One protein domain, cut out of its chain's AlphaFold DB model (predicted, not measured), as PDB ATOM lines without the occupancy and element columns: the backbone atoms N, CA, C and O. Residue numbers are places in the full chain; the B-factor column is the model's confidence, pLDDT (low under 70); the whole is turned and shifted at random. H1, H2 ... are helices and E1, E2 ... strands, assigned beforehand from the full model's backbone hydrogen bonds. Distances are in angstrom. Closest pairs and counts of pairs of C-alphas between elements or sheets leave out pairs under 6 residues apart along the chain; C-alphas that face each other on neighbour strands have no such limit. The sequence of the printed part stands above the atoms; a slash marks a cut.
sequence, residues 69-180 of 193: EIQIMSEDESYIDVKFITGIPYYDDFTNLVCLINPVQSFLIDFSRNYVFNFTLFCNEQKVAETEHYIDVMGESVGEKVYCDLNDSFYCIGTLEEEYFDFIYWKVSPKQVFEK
ATOM      1  N   GLU A  69     261.548 278.342 282.139       91.19
ATOM      2  CA  GLU A  69     261.070 277.554 283.272       91.19
ATOM      3  C   GLU A  69     259.942 276.624 282.836       91.19
ATOM      4  O   GLU A  69     259.088 277.004 282.032       91.19
ATOM      5  N   ILE A  70     259.921 275.410 283.379       90.31
ATOM      6  CA  ILE A  70     258.753 274.533 283.307       90.31
ATOM      7  C   ILE A  70     258.088 274.543 284.674       90.31
ATOM      8  O   ILE A  70     258.741 274.375 285.704       90.31
ATOM      9  N   GLN A  71     256.780 274.751 284.644       90.00
ATOM     10  CA  GLN A  71     255.894 274.670 285.784       90.00
ATOM     11  C   GLN A  71     254.984 273.457 285.612       90.00
ATOM     12  O   GLN A  71     254.404 273.277 284.541       90.00
ATOM     13  N   ILE A  72     254.834 272.653 286.658       87.88
ATOM     14  CA  ILE A  72     253.879 271.549 286.711       87.88
ATOM     15  C   ILE A  72     252.941 271.817 287.883       87.88
ATOM     16  O   ILE A  72     253.391 271.936 289.022       87.88
ATOM     17  N   MET A  73     251.650 271.945 287.586       87.38
ATOM     18  CA  MET A  73     250.603 272.225 288.568       87.38
ATOM     19  C   MET A  73     249.580 271.093 288.591       87.38
ATOM     20  O   MET A  73     249.220 270.566 287.540       87.38
ATOM     21  N   SER A  74     249.079 270.763 289.778       82.56
ATOM     22  CA  SER A  74     247.859 269.966 289.929       82.56
ATOM     23  C   SER A  74     246.620 270.863 289.827       82.56
ATOM     24  O   SER A  74     246.687 272.046 290.163       82.56
ATOM     25  N   GLU A  75     245.483 270.308 289.400       75.12
ATOM     26  CA  GLU A  75     244.179 270.978 289.534       75.12
ATOM     27  C   GLU A  75     243.754 271.145 291.003       75.12
ATOM     28  O   GLU A  75     243.003 272.064 291.336       75.12
ATOM     29  N   ASP A  76     244.236 270.275 291.891       74.00
ATOM     30  CA  ASP A  76     244.026 270.410 293.327       74.00
ATOM     31  C   ASP A  76     245.031 271.420 293.904       74.00
ATOM     32  O   ASP A  76     246.216 271.120 294.060       74.00
ATOM     33  N   GLU A  77     244.541 272.615 294.255       63.78
ATOM     34  CA  GLU A  77     245.320 273.709 294.863       63.78
ATOM     35  C   GLU A  77     246.027 273.312 296.174       63.78
ATOM     36  O   GLU A  77     246.909 274.032 296.647       63.78
ATOM     37  N   SER A  78     245.660 272.178 296.781       59.06
ATOM     38  CA  SER A  78     246.370 271.625 297.938       59.06
ATOM     39  C   SER A  78     247.685 270.910 297.587       59.06
ATOM     40  O   SER A  78     248.430 270.541 298.500       59.06
ATOM     41  N   TYR A  79     248.010 270.763 296.295       61.62
ATOM     42  CA  TYR A  79     249.192 270.060 295.792       61.62
ATOM     43  C   TYR A  79     250.214 270.955 295.074       61.62
ATOM     44  O   TYR A  79     249.968 272.103 294.713       61.62
ATOM     45  N   ILE A  80     251.423 270.403 294.953       64.38
ATOM     46  CA  ILE A  80     252.693 271.105 294.743       64.38
ATOM     47  C   ILE A  80     252.766 271.767 293.359       64.38
ATOM     48  O   ILE A  80     252.672 271.101 292.332       64.38
ATOM     49  N   ASP A  81     253.044 273.071 293.359       74.75
ATOM     50  CA  ASP A  81     253.582 273.810 292.217       74.75
ATOM     51  C   ASP A  81     255.077 273.484 292.077       74.75
ATOM     52  O   ASP A  81     255.899 273.950 292.874       74.75
ATOM     53  N   VAL A  82     255.436 272.641 291.107       82.50
ATOM     54  CA  VAL A  82     256.842 272.333 290.820       82.50
ATOM     55  C   VAL A  82     257.329 273.248 289.710       82.50
ATOM     56  O   VAL A  82     256.849 273.177 288.581       82.50
ATOM     57  N   LYS A  83     258.327 274.079 290.025       86.44
ATOM     58  CA  LYS A  83     259.014 274.950 289.066       86.44
ATOM     59  C   LYS A  83     260.479 274.592 288.976       86.44
ATOM     60  O   LYS A  83     261.159 274.506 289.999       86.44
ATOM     61  N   PHE A  84     260.975 274.450 287.756       84.94
ATOM     62  CA  PHE A  84     262.397 274.254 287.520       84.94
ATOM     63  C   PHE A  84     262.867 274.959 286.255       84.94
ATOM     64  O   PHE A  84     262.150 275.075 285.256       84.94
ATOM     65  N   ILE A  85     264.115 275.419 286.314       83.88
ATOM     66  CA  ILE A  85     264.805 276.002 285.171       83.88
ATOM     67  C   ILE A  85     265.154 274.870 284.212       83.88
ATOM     68  O   ILE A  85     265.727 273.842 284.579       83.88
ATOM     69  N   THR A  86     264.794 275.075 282.960       81.38
ATOM     70  CA  THR A  86     265.062 274.130 281.881       81.38
ATOM     71  C   THR A  86     266.541 274.100 281.501       81.38
ATOM     72  O   THR A  86     267.252 275.108 281.549       81.38
ATOM     73  N   GLY A  87     267.015 272.932 281.066       85.25
ATOM     74  CA  GLY A  87     268.336 272.798 280.472       85.25
ATOM     75  C   GLY A  87     268.406 273.531 279.143       85.25
ATOM     76  O   GLY A  87     267.384 273.937 278.596       85.25
ATOM     77  N   ILE A  88     269.612 273.671 278.592       88.88
ATOM     78  CA  ILE A  88     269.779 274.241 277.250       88.88
ATOM     79  C   ILE A  88     269.054 273.324 276.251       88.88
ATOM     80  O   ILE A  88     269.479 272.178 276.075       88.88
ATOM     81  N   PRO A  89     267.984 273.785 275.582       91.75
ATOM     82  CA  PRO A  89     267.250 272.954 274.663       91.75
ATOM     83  C   PRO A  89     268.010 272.836 273.357       91.75
ATOM     84  O   PRO A  89     268.928 273.601 273.041       91.75
ATOM     85  N   TYR A  90     267.551 271.902 272.548       93.25
ATOM     86  CA  TYR A  90     268.014 271.758 271.186       93.25
ATOM     87  C   TYR A  90     266.825 271.542 270.264       93.25
ATOM     88  O   TYR A  90     265.827 270.911 270.597       93.25
ATOM     89  N   TYR A  91     266.933 272.092 269.072       95.12
ATOM     90  CA  TYR A  91     266.103 271.750 267.946       95.12
ATOM     91  C   TYR A  91     266.494 270.358 267.415       95.12
ATOM     92  O   TYR A  91     267.628 270.135 266.981       95.12
ATOM     93  N   ASP A  92     265.531 269.442 267.466       94.38
ATOM     94  CA  ASP A  92     265.571 268.089 266.921       94.38
ATOM     95  C   ASP A  92     265.058 268.128 265.476       94.38
ATOM     96  O   ASP A  92     263.885 268.406 265.206       94.38
ATOM     97  N   ASP A  93     265.952 267.884 264.522       92.50
ATOM     98  CA  ASP A  93     265.653 267.951 263.097       92.50
ATOM     99  C   ASP A  93     264.855 266.750 262.583       92.50
ATOM    100  O   ASP A  93     264.165 266.892 261.568       92.50
ATOM    101  N   PHE A  94     264.903 265.618 263.292       91.00
ATOM    102  CA  PHE A  94     264.144 264.414 262.968       91.00
ATOM    103  C   PHE A  94     262.664 264.587 263.305       91.00
ATOM    104  O   PHE A  94     261.805 264.350 262.456       91.00
ATOM    105  N   THR A  95     262.359 265.054 264.520       91.00
ATOM    106  CA  THR A  95     260.968 265.335 264.932       91.00
ATOM    107  C   THR A  95     260.482 266.715 264.501       91.00
ATOM    108  O   THR A  95     259.284 266.979 264.499       91.00
ATOM    109  N   ASN A  96     261.395 267.594 264.078       92.44
ATOM    110  CA  ASN A  96     261.123 268.983 263.733       92.44
ATOM    111  C   ASN A  96     260.561 269.808 264.911       92.44
ATOM    112  O   ASN A  96     259.770 270.733 264.705       92.44
ATOM    113  N   LEU A  97     261.022 269.516 266.130       94.31
ATOM    114  CA  LEU A  97     260.588 270.142 267.381       94.31
ATOM    115  C   LEU A  97     261.768 270.698 268.181       94.31
ATOM    116  O   LEU A  97     262.919 270.356 267.933       94.31
ATOM    117  N   VAL A  98     261.487 271.572 269.143       94.25
ATOM    118  CA  VAL A  98     262.475 272.027 270.127       94.25
ATOM    119  C   VAL A  98     262.316 271.199 271.392       94.25
ATOM    120  O   VAL A  98     261.264 271.238 272.020       94.25
ATOM    121  N   CYS A  99     263.349 270.444 271.744       94.06
ATOM    122  CA  CYS A  99     263.403 269.570 272.904       94.06
ATOM    123  C   CYS A  99     263.961 270.323 274.116       94.06
ATOM    124  O   CYS A  99     265.128 270.717 274.124       94.06
ATOM    125  N   LEU A 100     263.114 270.514 275.122       91.75
ATOM    126  CA  LEU A 100     263.435 271.058 276.436       91.75
ATOM    127  C   LEU A 100     263.739 269.884 277.356       91.75
ATOM    128  O   LEU A 100     262.887 269.022 277.564       91.75
ATOM    129  N   ILE A 101     264.959 269.838 277.873       87.75
ATOM    130  CA  ILE A 101     265.427 268.744 278.724       87.75
ATOM    131  C   ILE A 101     265.403 269.221 280.173       87.75
ATOM    132  O   ILE A 101     265.769 270.368 280.448       87.75
ATOM    133  N   ASN A 102     265.018 268.344 281.096       81.00
ATOM    134  CA  ASN A 102     265.258 268.561 282.518       81.00
ATOM    135  C   ASN A 102     266.771 268.419 282.809       81.00
ATOM    136  O   ASN A 102     267.318 267.331 282.618       81.00
ATOM    137  N   PRO A 103     267.492 269.491 283.198       68.31
ATOM    138  CA  PRO A 103     268.949 269.455 283.244       68.31
ATOM    139  C   PRO A 103     269.500 268.676 284.440       68.31
ATOM    140  O   PRO A 103     270.570 268.086 284.302       68.31
ATOM    141  N   VAL A 104     268.839 268.694 285.606       65.06
ATOM    142  CA  VAL A 104     269.345 268.074 286.844       65.06
ATOM    143  C   VAL A 104     268.206 267.821 287.846       65.06
ATOM    144  O   VAL A 104     267.395 268.706 288.085       65.06
ATOM    145  N   GLN A 105     268.276 266.648 288.493       56.28
ATOM    146  CA  GLN A 105     267.392 266.071 289.517       56.28
ATOM    147  C   GLN A 105     265.972 265.769 289.038       56.28
ATOM    148  O   GLN A 105     265.163 266.644 288.752       56.28
ATOM    149  N   SER A 106     265.686 264.472 288.994       60.06
ATOM    150  CA  SER A 106     264.346 263.933 288.879       60.06
ATOM    151  C   SER A 106     263.477 264.513 289.992       60.06
ATOM    152  O   SER A 106     263.648 264.159 291.164       60.06
ATOM    153  N   PHE A 107     262.602 265.458 289.651       65.44
ATOM    154  CA  PHE A 107     261.614 265.971 290.589       65.44
ATOM    155  C   PHE A 107     260.536 264.907 290.696       65.44
ATOM    156  O   PHE A 107     259.779 264.699 289.755       65.44
ATOM    157  N   LEU A 108     260.514 264.206 291.827       72.06
ATOM    158  CA  LEU A 108     259.484 263.217 292.104       72.06
ATOM    159  C   LEU A 108     258.170 263.950 292.337       72.06
ATOM    160  O   LEU A 108     258.000 264.630 293.351       72.06
ATOM    161  N   ILE A 109     257.257 263.819 291.383       76.00
ATOM    162  CA  ILE A 109     255.909 264.361 291.501       76.00
ATOM    163  C   ILE A 109     255.001 263.227 291.942       76.00
ATOM    164  O   ILE A 109     254.814 262.260 291.206       76.00
ATOM    165  N   ASP A 110     254.485 263.347 293.167       77.00
ATOM    166  CA  ASP A 110     253.496 262.431 293.730       77.00
ATOM    167  C   ASP A 110     252.173 262.605 292.986       77.00
ATOM    168  O   ASP A 110     251.575 263.690 293.009       77.00
ATOM    169  N   PHE A 111     251.715 261.539 292.337       75.75
ATOM    170  CA  PHE A 111     250.440 261.531 291.641       75.75
ATOM    171  C   PHE A 111     249.390 260.613 292.260       75.75
ATOM    172  O   PHE A 111     248.292 260.501 291.720       75.75
ATOM    173  N   SER A 112     249.659 260.039 293.433       74.44
ATOM    174  CA  SER A 112     248.754 259.124 294.150       74.44
ATOM    175  C   SER A 112     247.323 259.648 294.327       74.44
ATOM    176  O   SER A 112     246.375 258.885 294.520       74.44
ATOM    177  N   ARG A 113     247.149 260.974 294.297       73.75
ATOM    178  CA  ARG A 113     245.876 261.657 294.568       73.75
ATOM    179  C   ARG A 113     245.428 262.624 293.478       73.75
ATOM    180  O   ARG A 113     244.360 263.208 293.619       73.75
ATOM    181  N   ASN A 114     246.207 262.780 292.408       76.06
ATOM    182  CA  ASN A 114     245.893 263.684 291.306       76.06
ATOM    183  C   ASN A 114     246.031 262.952 289.979       76.06
ATOM    184  O   ASN A 114     247.085 262.414 289.663       76.06
ATOM    185  N   TYR A 115     244.961 262.974 289.191       78.62
ATOM    186  CA  TYR A 115     244.933 262.335 287.875       78.62
ATOM    187  C   TYR A 115     245.174 263.321 286.736       78.62
ATOM    188  O   TYR A 115     245.276 262.895 285.590       78.62
ATOM    189  N   VAL A 116     245.237 264.621 287.036       85.50
ATOM    190  CA  VAL A 116     245.385 265.685 286.043       85.50
ATOM    191  C   VAL A 116     246.488 266.639 286.474       85.50
ATOM    192  O   VAL A 116     246.484 267.148 287.595       85.50
ATOM    193  N   PHE A 117     247.419 266.888 285.560       85.31
ATOM    194  CA  PHE A 117     248.521 267.825 285.741       85.31
ATOM    195  C   PHE A 117     248.603 268.768 284.551       85.31
ATOM    196  O   PHE A 117     248.526 268.336 283.403       85.31
ATOM    197  N   ASN A 118     248.829 270.047 284.817       89.38
ATOM    198  CA  ASN A 118     249.085 271.042 283.792       89.38
ATOM    199  C   ASN A 118     250.582 271.365 283.737       89.38
ATOM    200  O   ASN A 118     251.165 271.870 284.699       89.38
ATOM    201  N   PHE A 119     251.192 271.084 282.591       90.19
ATOM    202  CA  PHE A 119     252.575 271.393 282.267       90.19
ATOM    203  C   PHE A 119     252.599 272.698 281.489       90.19
ATOM    204  O   PHE A 119     252.076 272.786 280.378       90.19
ATOM    205  N   THR A 120     253.245 273.719 282.035       92.69
ATOM    206  CA  THR A 120     253.349 275.031 281.401       92.69
ATOM    207  C   THR A 120     254.806 275.437 281.228       92.69
ATOM    208  O   THR A 120     255.590 275.439 282.171       92.69
ATOM    209  N   LEU A 121     255.174 275.818 280.005       93.19
ATOM    210  CA  LEU A 121     256.479 276.387 279.680       93.19
ATOM    211  C   LEU A 121     256.397 277.908 279.746       93.19
ATOM    212  O   LEU A 121     255.592 278.522 279.037       93.19
ATOM    213  N   PHE A 122     257.293 278.512 280.513       93.00
ATOM    214  CA  PHE A 122     257.448 279.953 280.636       93.00
ATOM    215  C   PHE A 122     258.781 280.432 280.067       93.00
ATOM    216  O   PHE A 122     259.785 279.724 280.050       93.00
ATOM    217  N   CYS A 123     258.764 281.677 279.601       91.50
ATOM    218  CA  CYS A 123     259.941 282.452 279.247       91.50
ATOM    219  C   CYS A 123     259.753 283.863 279.803       91.50
ATOM    220  O   CYS A 123     258.869 284.588 279.332       91.50
ATOM    221  N   ASN A 124     260.546 284.241 280.808       88.88
ATOM    222  CA  ASN A 124     260.450 285.523 281.510       88.88
ATOM    223  C   ASN A 124     258.993 285.819 281.931       88.88
ATOM    224  O   ASN A 124     258.388 286.788 281.461       88.88
ATOM    225  N   GLU A 125     258.410 284.909 282.721       88.38
ATOM    226  CA  GLU A 125     257.018 284.926 283.220       88.38
ATOM    227  C   GLU A 125     255.918 284.853 282.143       88.38
ATOM    228  O   GLU A 125     254.726 284.799 282.449       88.38
ATOM    229  N   GLN A 126     256.271 284.815 280.856       91.44
ATOM    230  CA  GLN A 126     255.291 284.687 279.786       91.44
ATOM    231  C   GLN A 126     255.093 283.230 279.401       91.44
ATOM    232  O   GLN A 126     256.035 282.566 278.967       91.44
ATOM    233  N   LYS A 127     253.837 282.777 279.434       93.38
ATOM    234  CA  LYS A 127     253.452 281.462 278.919       93.38
ATOM    235  C   LYS A 127     253.842 281.309 277.442       93.38
ATOM    236  O   LYS A 127     253.614 282.211 276.622       93.38
ATOM    237  N   VAL A 128     254.448 280.170 277.120       92.62
ATOM    238  CA  VAL A 128     254.950 279.799 275.787       92.62
ATOM    239  C   VAL A 128     254.178 278.610 275.229       92.62
ATOM    240  O   VAL A 128     253.712 278.656 274.089       92.62
ATOM    241  N   ALA A 129     254.039 277.565 276.038       92.69
ATOM    242  CA  ALA A 129     253.311 276.348 275.719       92.69
ATOM    243  C   ALA A 129     252.650 275.809 276.986       92.69
ATOM    244  O   ALA A 129     253.083 276.120 278.093       92.69
ATOM    245  N   GLU A 130     251.592 275.035 276.801       92.38
ATOM    246  CA  GLU A 130     250.804 274.443 277.871       92.38
ATOM    247  C   GLU A 130     250.254 273.112 277.380       92.38
ATOM    248  O   GLU A 130     249.892 273.000 276.201       92.38
ATOM    249  N   THR A 131     250.219 272.121 278.260       91.19
ATOM    250  CA  THR A 131     249.628 270.823 277.969       91.19
ATOM    251  C   THR A 131     249.129 270.162 279.242       91.19
ATOM    252  O   THR A 131     249.713 270.322 280.312       91.19
ATOM    253  N   GLU A 132     248.038 269.420 279.119       88.62
ATOM    254  CA  GLU A 132     247.468 268.648 280.214       88.62
ATOM    255  C   GLU A 132     247.931 267.197 280.098       88.62
ATOM    256  O   GLU A 132     247.978 266.605 279.015       88.62
ATOM    257  N   HIS A 133     248.266 266.615 281.237       85.38
ATOM    258  CA  HIS A 133     248.569 265.209 281.380       85.38
ATOM    259  C   HIS A 133     247.492 264.552 282.220       85.38
ATOM    260  O   HIS A 133     247.169 265.031 283.306       85.38
ATOM    261  N   TYR A 134     246.983 263.438 281.709       84.06
ATOM    262  CA  TYR A 134     245.990 262.616 282.368       84.06
ATOM    263  C   TYR A 134     246.634 261.281 282.715       84.06
ATOM    264  O   TYR A 134     247.134 260.591 281.824       84.06
ATOM    265  N   ILE A 135     246.601 260.924 283.992       76.38
ATOM    266  CA  ILE A 135     247.062 259.629 284.485       76.38
ATOM    267  C   ILE A 135     245.887 258.660 284.460       76.38
ATOM    268  O   ILE A 135     244.783 258.998 284.896       76.38
ATOM    269  N   ASP A 136     246.118 257.452 283.941       70.88
ATOM    270  CA  ASP A 136     245.107 256.394 283.958       70.88
ATOM    271  C   ASP A 136     244.675 256.098 285.406       70.88
ATOM    272  O   ASP A 136     245.498 255.950 286.308       70.88
ATOM    273  N   VAL A 137     243.365 255.971 285.624       60.66
ATOM    274  CA  VAL A 137     242.762 255.616 286.919       60.66
ATOM    275  C   VAL A 137     243.277 254.262 287.423       60.66
ATOM    276  O   VAL A 137     243.295 254.017 288.627       60.66
ATOM    277  N   MET A 138     243.717 253.385 286.517       61.28
ATOM    278  CA  MET A 138     244.343 252.100 286.850       61.28
ATOM    279  C   MET A 138     245.824 252.215 287.253       61.28
ATOM    280  O   MET A 138     246.446 251.200 287.573       61.28
ATOM    281  N   GLY A 139     246.378 253.429 287.256       64.19
ATOM    282  CA  GLY A 139     247.791 253.705 287.472       64.19
ATOM    283  C   GLY A 139     248.634 253.483 286.216       64.19
ATOM    284  O   GLY A 139     248.237 252.811 285.261       64.19
ATOM    285  N   GLU A 140     249.838 254.046 286.218       69.31
ATOM    286  CA  GLU A 140     250.789 253.908 285.119       69.31
ATOM    287  C   GLU A 140     251.810 252.806 285.446       69.31
ATOM    288  O   GLU A 140     252.423 252.790 286.509       69.31
ATOM    289  N   SER A 141     252.028 251.864 284.521       76.00
ATOM    290  CA  SER A 141     253.142 250.909 284.638       76.00
ATOM    291  C   SER A 141     254.495 251.627 284.734       76.00
ATOM    292  O   SER A 141     254.741 252.555 283.961       76.00
ATOM    293  N   VAL A 142     255.385 251.134 285.599       82.31
ATOM    294  CA  VAL A 142     256.765 251.626 285.752       82.31
ATOM    295  C   VAL A 142     257.498 251.645 284.405       82.31
ATOM    296  O   VAL A 142     257.413 250.684 283.634       82.31
ATOM    297  N   GLY A 143     258.229 252.726 284.136       84.12
ATOM    298  CA  GLY A 143     259.026 252.916 282.923       84.12
ATOM    299  C   GLY A 143     258.823 254.274 282.253       84.12
ATOM    300  O   GLY A 143     257.989 255.080 282.658       84.12
ATOM    301  N   GLU A 144     259.612 254.525 281.209       85.75
ATOM    302  CA  GLU A 144     259.517 255.743 280.403       85.75
ATOM    303  C   GLU A 144     258.327 255.684 279.447       85.75
ATOM    304  O   GLU A 144     258.127 254.699 278.727       85.75
ATOM    305  N   LYS A 145     257.556 256.769 279.406       85.88
ATOM    306  CA  LYS A 145     256.382 256.911 278.552       85.88
ATOM    307  C   LYS A 145     256.413 258.241 277.831       85.88
ATOM    308  O   LYS A 145     256.597 259.297 278.431       85.88
ATOM    309  N   VAL A 146     256.206 258.163 276.522       84.62
ATOM    310  CA  VAL A 146     256.108 259.324 275.644       84.62
ATOM    311  C   VAL A 146     254.640 259.582 275.358       84.62
ATOM    312  O   VAL A 146     253.951 258.730 274.797       84.62
ATOM    313  N   TYR A 147     254.192 260.776 275.708       86.88
ATOM    314  CA  TYR A 147     252.843 261.254 275.461       86.88
ATOM    315  C   TYR A 147     252.873 262.261 274.317       86.88
ATOM    316  O   TYR A 147     253.841 263.004 274.151       86.88
ATOM    317  N   CYS A 148     251.812 262.260 273.518       83.88
ATOM    318  CA  CYS A 148     251.587 263.215 272.441       83.88
ATOM    319  C   CYS A 148     250.321 263.996 272.775       83.88
ATOM    320  O   CYS A 148     249.298 263.384 273.089       83.88
ATOM    321  N   ASP A 149     250.388 265.320 272.717       78.56
ATOM    322  CA  ASP A 149     249.233 266.172 272.973       78.56
ATOM    323  C   ASP A 149     248.532 266.631 271.686       78.56
ATOM    324  O   ASP A 149     248.951 266.353 270.562       78.56
ATOM    325  N   LEU A 150     247.430 267.364 271.858       75.19
ATOM    326  CA  LEU A 150     246.631 267.908 270.755       75.19
ATOM    327  C   LEU A 150     247.336 269.030 269.970       75.19
ATOM    328  O   LEU A 150     246.836 269.446 268.925       75.19
ATOM    329  N   ASN A 151     248.468 269.536 270.461       76.19
ATOM    330  CA  ASN A 151     249.240 270.624 269.865       76.19
ATOM    331  C   ASN A 151     250.463 270.118 269.077       76.19
ATOM    332  O   ASN A 151     251.361 270.913 268.776       76.19
ATOM    333  N   ASP A 152     250.508 268.822 268.747       78.25
ATOM    334  CA  ASP A 152     251.657 268.137 268.137       78.25
ATOM    335  C   ASP A 152     252.950 268.287 268.970       78.25
ATOM    336  O   ASP A 152     254.065 268.317 268.433       78.25
ATOM    337  N   SER A 153     252.807 268.433 270.289       85.56
ATOM    338  CA  SER A 153     253.901 268.456 271.250       85.56
ATOM    339  C   SER A 153     254.025 267.089 271.928       85.56
ATOM    340  O   SER A 153     253.060 266.329 272.019       85.56
ATOM    341  N   PHE A 154     255.236 266.748 272.370       89.25
ATOM    342  CA  PHE A 154     255.512 265.450 272.985       89.25
ATOM    343  C   PHE A 154     256.252 265.641 274.284       89.25
ATOM    344  O   PHE A 154     257.302 266.272 274.277       89.25
ATOM    345  N   TYR A 155     255.804 265.044 275.372       88.19
ATOM    346  CA  TYR A 155     256.579 265.018 276.608       88.19
ATOM    347  C   TYR A 155     256.835 263.585 277.039       88.19
ATOM    348  O   TYR A 155     256.112 262.661 276.667       88.19
ATOM    349  N   CYS A 156     257.917 263.403 277.780       87.62
ATOM    350  CA  CYS A 156     258.330 262.118 278.299       87.62
ATOM    351  C   CYS A 156     258.413 262.195 279.812       87.62
ATOM    352  O   CYS A 156     259.113 263.058 280.355       87.62
ATOM    353  N   ILE A 157     257.708 261.276 280.460       86.88
ATOM    354  CA  ILE A 157     257.779 261.062 281.898       86.88
ATOM    355  C   ILE A 157     258.239 259.632 282.175       86.88
ATOM    356  O   ILE A 157     257.898 258.702 281.442       86.88
ATOM    357  N   GLY A 158     259.034 259.451 283.219       85.75
ATOM    358  CA  GLY A 158     259.363 258.149 283.781       85.75
ATOM    359  C   GLY A 158     258.464 257.869 284.971       85.75
ATOM    360  O   GLY A 158     258.585 258.543 285.987       85.75
ATOM    361  N   THR A 159     257.569 256.889 284.876       82.31
ATOM    362  CA  THR A 159     256.800 256.426 286.039       82.31
ATOM    363  C   THR A 159     257.674 255.511 286.894       82.31
ATOM    364  O   THR A 159     258.310 254.595 286.366       82.31
ATOM    365  N   LEU A 160     257.696 255.735 288.205       77.50
ATOM    366  CA  LEU A 160     258.487 254.979 289.176       77.50
ATOM    367  C   LEU A 160     257.602 254.052 290.024       77.50
ATOM    368  O   LEU A 160     256.375 254.171 290.032       77.50
ATOM    369  N   GLU A 161     258.231 253.110 290.731       69.06
ATOM    370  CA  GLU A 161     257.567 252.398 291.829       69.06
ATOM    371  C   GLU A 161     257.119 253.454 292.865       69.06
ATOM    372  O   GLU A 161     257.873 254.386 293.120       69.06
ATOM    373  N   GLU A 162     255.905 253.330 293.424       67.19
ATOM    374  CA  GLU A 162     255.300 254.259 294.414       67.19
ATOM    375  C   GLU A 162     254.508 255.479 293.884       67.19
ATOM    376  O   GLU A 162     254.327 256.437 294.622       67.19
ATOM    377  N   GLU A 163     253.961 255.454 292.662       72.69
ATOM    378  CA  GLU A 163     253.059 256.529 292.173       72.69
ATOM    379  C   GLU A 163     253.736 257.914 292.070       72.69
ATOM    380  O   GLU A 163     253.107 258.961 292.232       72.69
ATOM    381  N   TYR A 164     255.033 257.913 291.752       79.12
ATOM    382  CA  TYR A 164     255.790 259.109 291.388       79.12
ATOM    383  C   TYR A 164     256.128 259.103 289.900       79.12
ATOM    384  O   TYR A 164     256.402 258.046 289.322       79.12
ATOM    385  N   PHE A 165     256.165 260.281 289.280       82.00
ATOM    386  CA  PHE A 165     256.763 260.430 287.957       82.00
ATOM    387  C   PHE A 165     257.958 261.383 287.973       82.00
ATOM    388  O   PHE A 165     258.004 262.342 288.742       82.00
ATOM    389  N   ASP A 166     258.915 261.091 287.097       84.00
ATOM    390  CA  ASP A 166     260.047 261.936 286.747       84.00
ATOM    391  C   ASP A 166     259.792 262.595 285.390       84.00
ATOM    392  O   ASP A 166     259.427 261.922 284.426       84.00
ATOM    393  N   PHE A 167     259.984 263.906 285.284       85.44
ATOM    394  CA  PHE A 167     259.888 264.606 284.009       85.44
ATOM    395  C   PHE A 167     261.242 264.606 283.291       85.44
ATOM    396  O   PHE A 167     262.218 265.192 283.766       85.44
ATOM    397  N   ILE A 168     261.280 263.994 282.105       88.12
ATOM    398  CA  ILE A 168     262.519 263.767 281.351       88.12
ATOM    399  C   ILE A 168     262.726 264.880 280.318       88.12
ATOM    400  O   ILE A 168     263.753 265.567 280.311       88.12
ATOM    401  N   TYR A 169     261.756 265.067 279.419       91.06
ATOM    402  CA  TYR A 169     261.820 266.104 278.390       91.06
ATOM    403  C   TYR A 169     260.442 266.519 277.874       91.06
ATOM    404  O   TYR A 169     259.472 265.770 277.970       91.06
ATOM    405  N   TRP A 170     260.390 267.677 277.214       93.00
ATOM    406  CA  TRP A 170     259.238 268.142 276.441       93.00
ATOM    407  C   TRP A 170     259.670 268.750 275.109       93.00
ATOM    408  O   TRP A 170     260.458 269.689 275.038       93.00
ATOM    409  N   LYS A 171     259.155 268.191 274.020       94.38
ATOM    410  CA  LYS A 171     259.326 268.637 272.645       94.38
ATOM    411  C   LYS A 171     258.153 269.517 272.240       94.38
ATOM    412  O   LYS A 171     257.021 269.053 272.146       94.38
ATOM    413  N   VAL A 172     258.451 270.774 271.947       93.94
ATOM    414  CA  VAL A 172     257.472 271.822 271.642       93.94
ATOM    415  C   VAL A 172     257.671 272.332 270.217       93.94
ATOM    416  O   VAL A 172     258.780 272.299 269.670       93.94
ATOM    417  N   SER A 173     256.603 272.830 269.589       92.88
ATOM    418  CA  SER A 173     256.678 273.399 268.244       92.88
ATOM    419  C   SER A 173     257.709 274.535 268.177       92.88
ATOM    420  O   SER A 173     257.634 275.483 268.970       92.88
ATOM    421  N   PRO A 174     258.606 274.554 267.168       92.69
ATOM    422  CA  PRO A 174     259.568 275.640 267.013       92.69
ATOM    423  C   PRO A 174     258.892 277.004 266.883       92.69
ATOM    424  O   PRO A 174     259.457 278.011 267.283       92.69
ATOM    425  N   LYS A 175     257.656 277.060 266.365       90.75
ATOM    426  CA  LYS A 175     256.894 278.309 266.248       90.75
ATOM    427  C   LYS A 175     256.679 278.986 267.608       90.75
ATOM    428  O   LYS A 175     256.824 280.202 267.680       90.75
ATOM    429  N   GLN A 176     256.328 278.216 268.641       89.81
ATOM    430  CA  GLN A 176     256.056 278.739 269.985       89.81
ATOM    431  C   GLN A 176     257.344 279.256 270.634       89.81
ATOM    432  O   GLN A 176     257.379 280.372 271.149       89.81
ATOM    433  N   VAL A 177     258.425 278.481 270.526       91.56
ATOM    434  CA  VAL A 177     259.717 278.815 271.138       91.56
ATOM    435  C   VAL A 177     260.403 279.976 270.413       91.56
ATOM    436  O   VAL A 177     260.807 280.955 271.040       91.56
ATOM    437  N   PHE A 178     260.496 279.917 269.083       91.94
ATOM    438  CA  PHE A 178     261.233 280.898 268.282       91.94
ATOM    439  C   PHE A 178     260.669 282.311 268.399       91.94
ATOM    440  O   PHE A 178     261.445 283.259 268.410       91.94
ATOM    441  N   GLU A 179     259.351 282.477 268.547       89.62
ATOM    442  CA  GLU A 179     258.770 283.810 268.741       89.62
ATOM    443  C   GLU A 179     259.285 284.484 270.023       89.62
ATOM    444  O   GLU A 179     259.564 285.685 270.033       89.62
ATOM    445  N   LYS A 180     259.416 283.722 271.114       90.06
ATOM    446  CA  LYS A 180     259.931 284.236 272.388       90.06
ATOM    447  C   LYS A 180     261.434 284.467 272.320       90.06
ATOM    448  O   LYS A 180     261.905 285.523 272.732       90.06
TER     449      LYS A 180
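What this domain is: This is residues 69 to 180 of the 193 residues of an uncharacterized protein of Diversispora epigaea (UniProt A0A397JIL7). Two strongly twisted antiparallel sheets, of five and four strands, stand face to face as a sandwich with their strands crossed at 61 degrees, and the short helix H1 caps one end, near both sheets. The chain passes from sheet to sheet three times, at the links E2 to E3, E4 to E5 and E6 to E7. The printed part has 112 residues and is mostly strand, with nine named strands, E1 to E9, followed by H1. The sheet orders are E3 - E4 - E9 - E8 - E7 and E2 - E1 - E5 - E6. The whole is compact, with a radius of gyration of the C-alphas of 13.6 A, and rounded, spanning 37 by 29 by 27 A.

How they stand to each other: E1, residues 69 to 74, and E2, residues 82 to 85, form a hairpin at 171 degrees, with N 72 and O 82 within hydrogen-bond range at 2.8 A. E3, residues 90 to 92, is apart from E2 and is an edge strand of the other sheet. It forms a hairpin with E4, residues 97 to 101, where N 92 and O 97 are 2.8 A apart, within hydrogen-bond range. After a long link, E5, residues 116 to 123, is the antiparallel neighbour of E1 at 158 degrees, with N 71 and O 120 within hydrogen-bond range at 2.8 A. E5 forms a hairpin with E6, residues 126 to 134, where N 119 and O 131 are 2.8 A apart, within range. E6 bends by 54 degrees at residue 129. E7, residues 143 to 148, E8, residues 154 to 159, and E9, residues 164 to 172, form a meander, each strand the antiparallel neighbour of the one before. Between E7 and E8, N 145 and O 157 are within hydrogen-bond range at 2.8 A, and between E9 and E8, N 171 and O 154 are within range at 2.7 A. E9 bends by 53 degrees at residue 168 and is also the antiparallel neighbour of E4, with N 100 and O 170 within range at 2.8 A. The two sheets form a sandwich, face to face: the parts that face each other are 10.6 A centre to centre, and their best planes are 5 degrees apart. The closest C-alphas of E6 and E9, those of Ala 129 and Val 172, are 7.4 A apart. H1, residues 174 to 180, is on the sheet E2 E1 E5 E6 at a height of 9.5 A, over E6 and along the strands, at 8 degrees to E6 on the local plane; the closest C-alphas of H1 and E6, those of Gln 176 and Val 128, are 6.0 A apart. H1 only grazes the other sheet with its residues 174 to 178. In H1, 1 of 3 O i to N i+4 pairs and 2 of 4 O i to N i+3 pairs are within hydrogen-bond range.

Where its parts are: E1 begins at C-alpha 69, (261.070, 277.554, 283.272), and is 16.6 A long. E2 has 4 residues, E3 has 3 and E4 has 5. E5 measures 23.2 A, and E6, which ends at C-alpha 134, (245.990, 262.616, 282.368), measures 24.1 A. E7 is 16.5 A, E8 15.9 A and E9 23.5 A long. H1 is 10.1 A long and ends at C-alpha 180, (259.931, 284.236, 272.388).

The domain as a whole: The two C-alphas farthest apart, those of Ser 78 and Asp 93, are 40.0 A apart. The printed part has no cut. The link E4 to E5, residues 102 to 115, is long; its residues 109 to 110 pair antiparallel with residues 164 to 165 of E9. The mean pLDDT of the printed part is 83.0, and residues 77 to 80, 103 to 107, 137 to 140 and 161 to 162 are under 70.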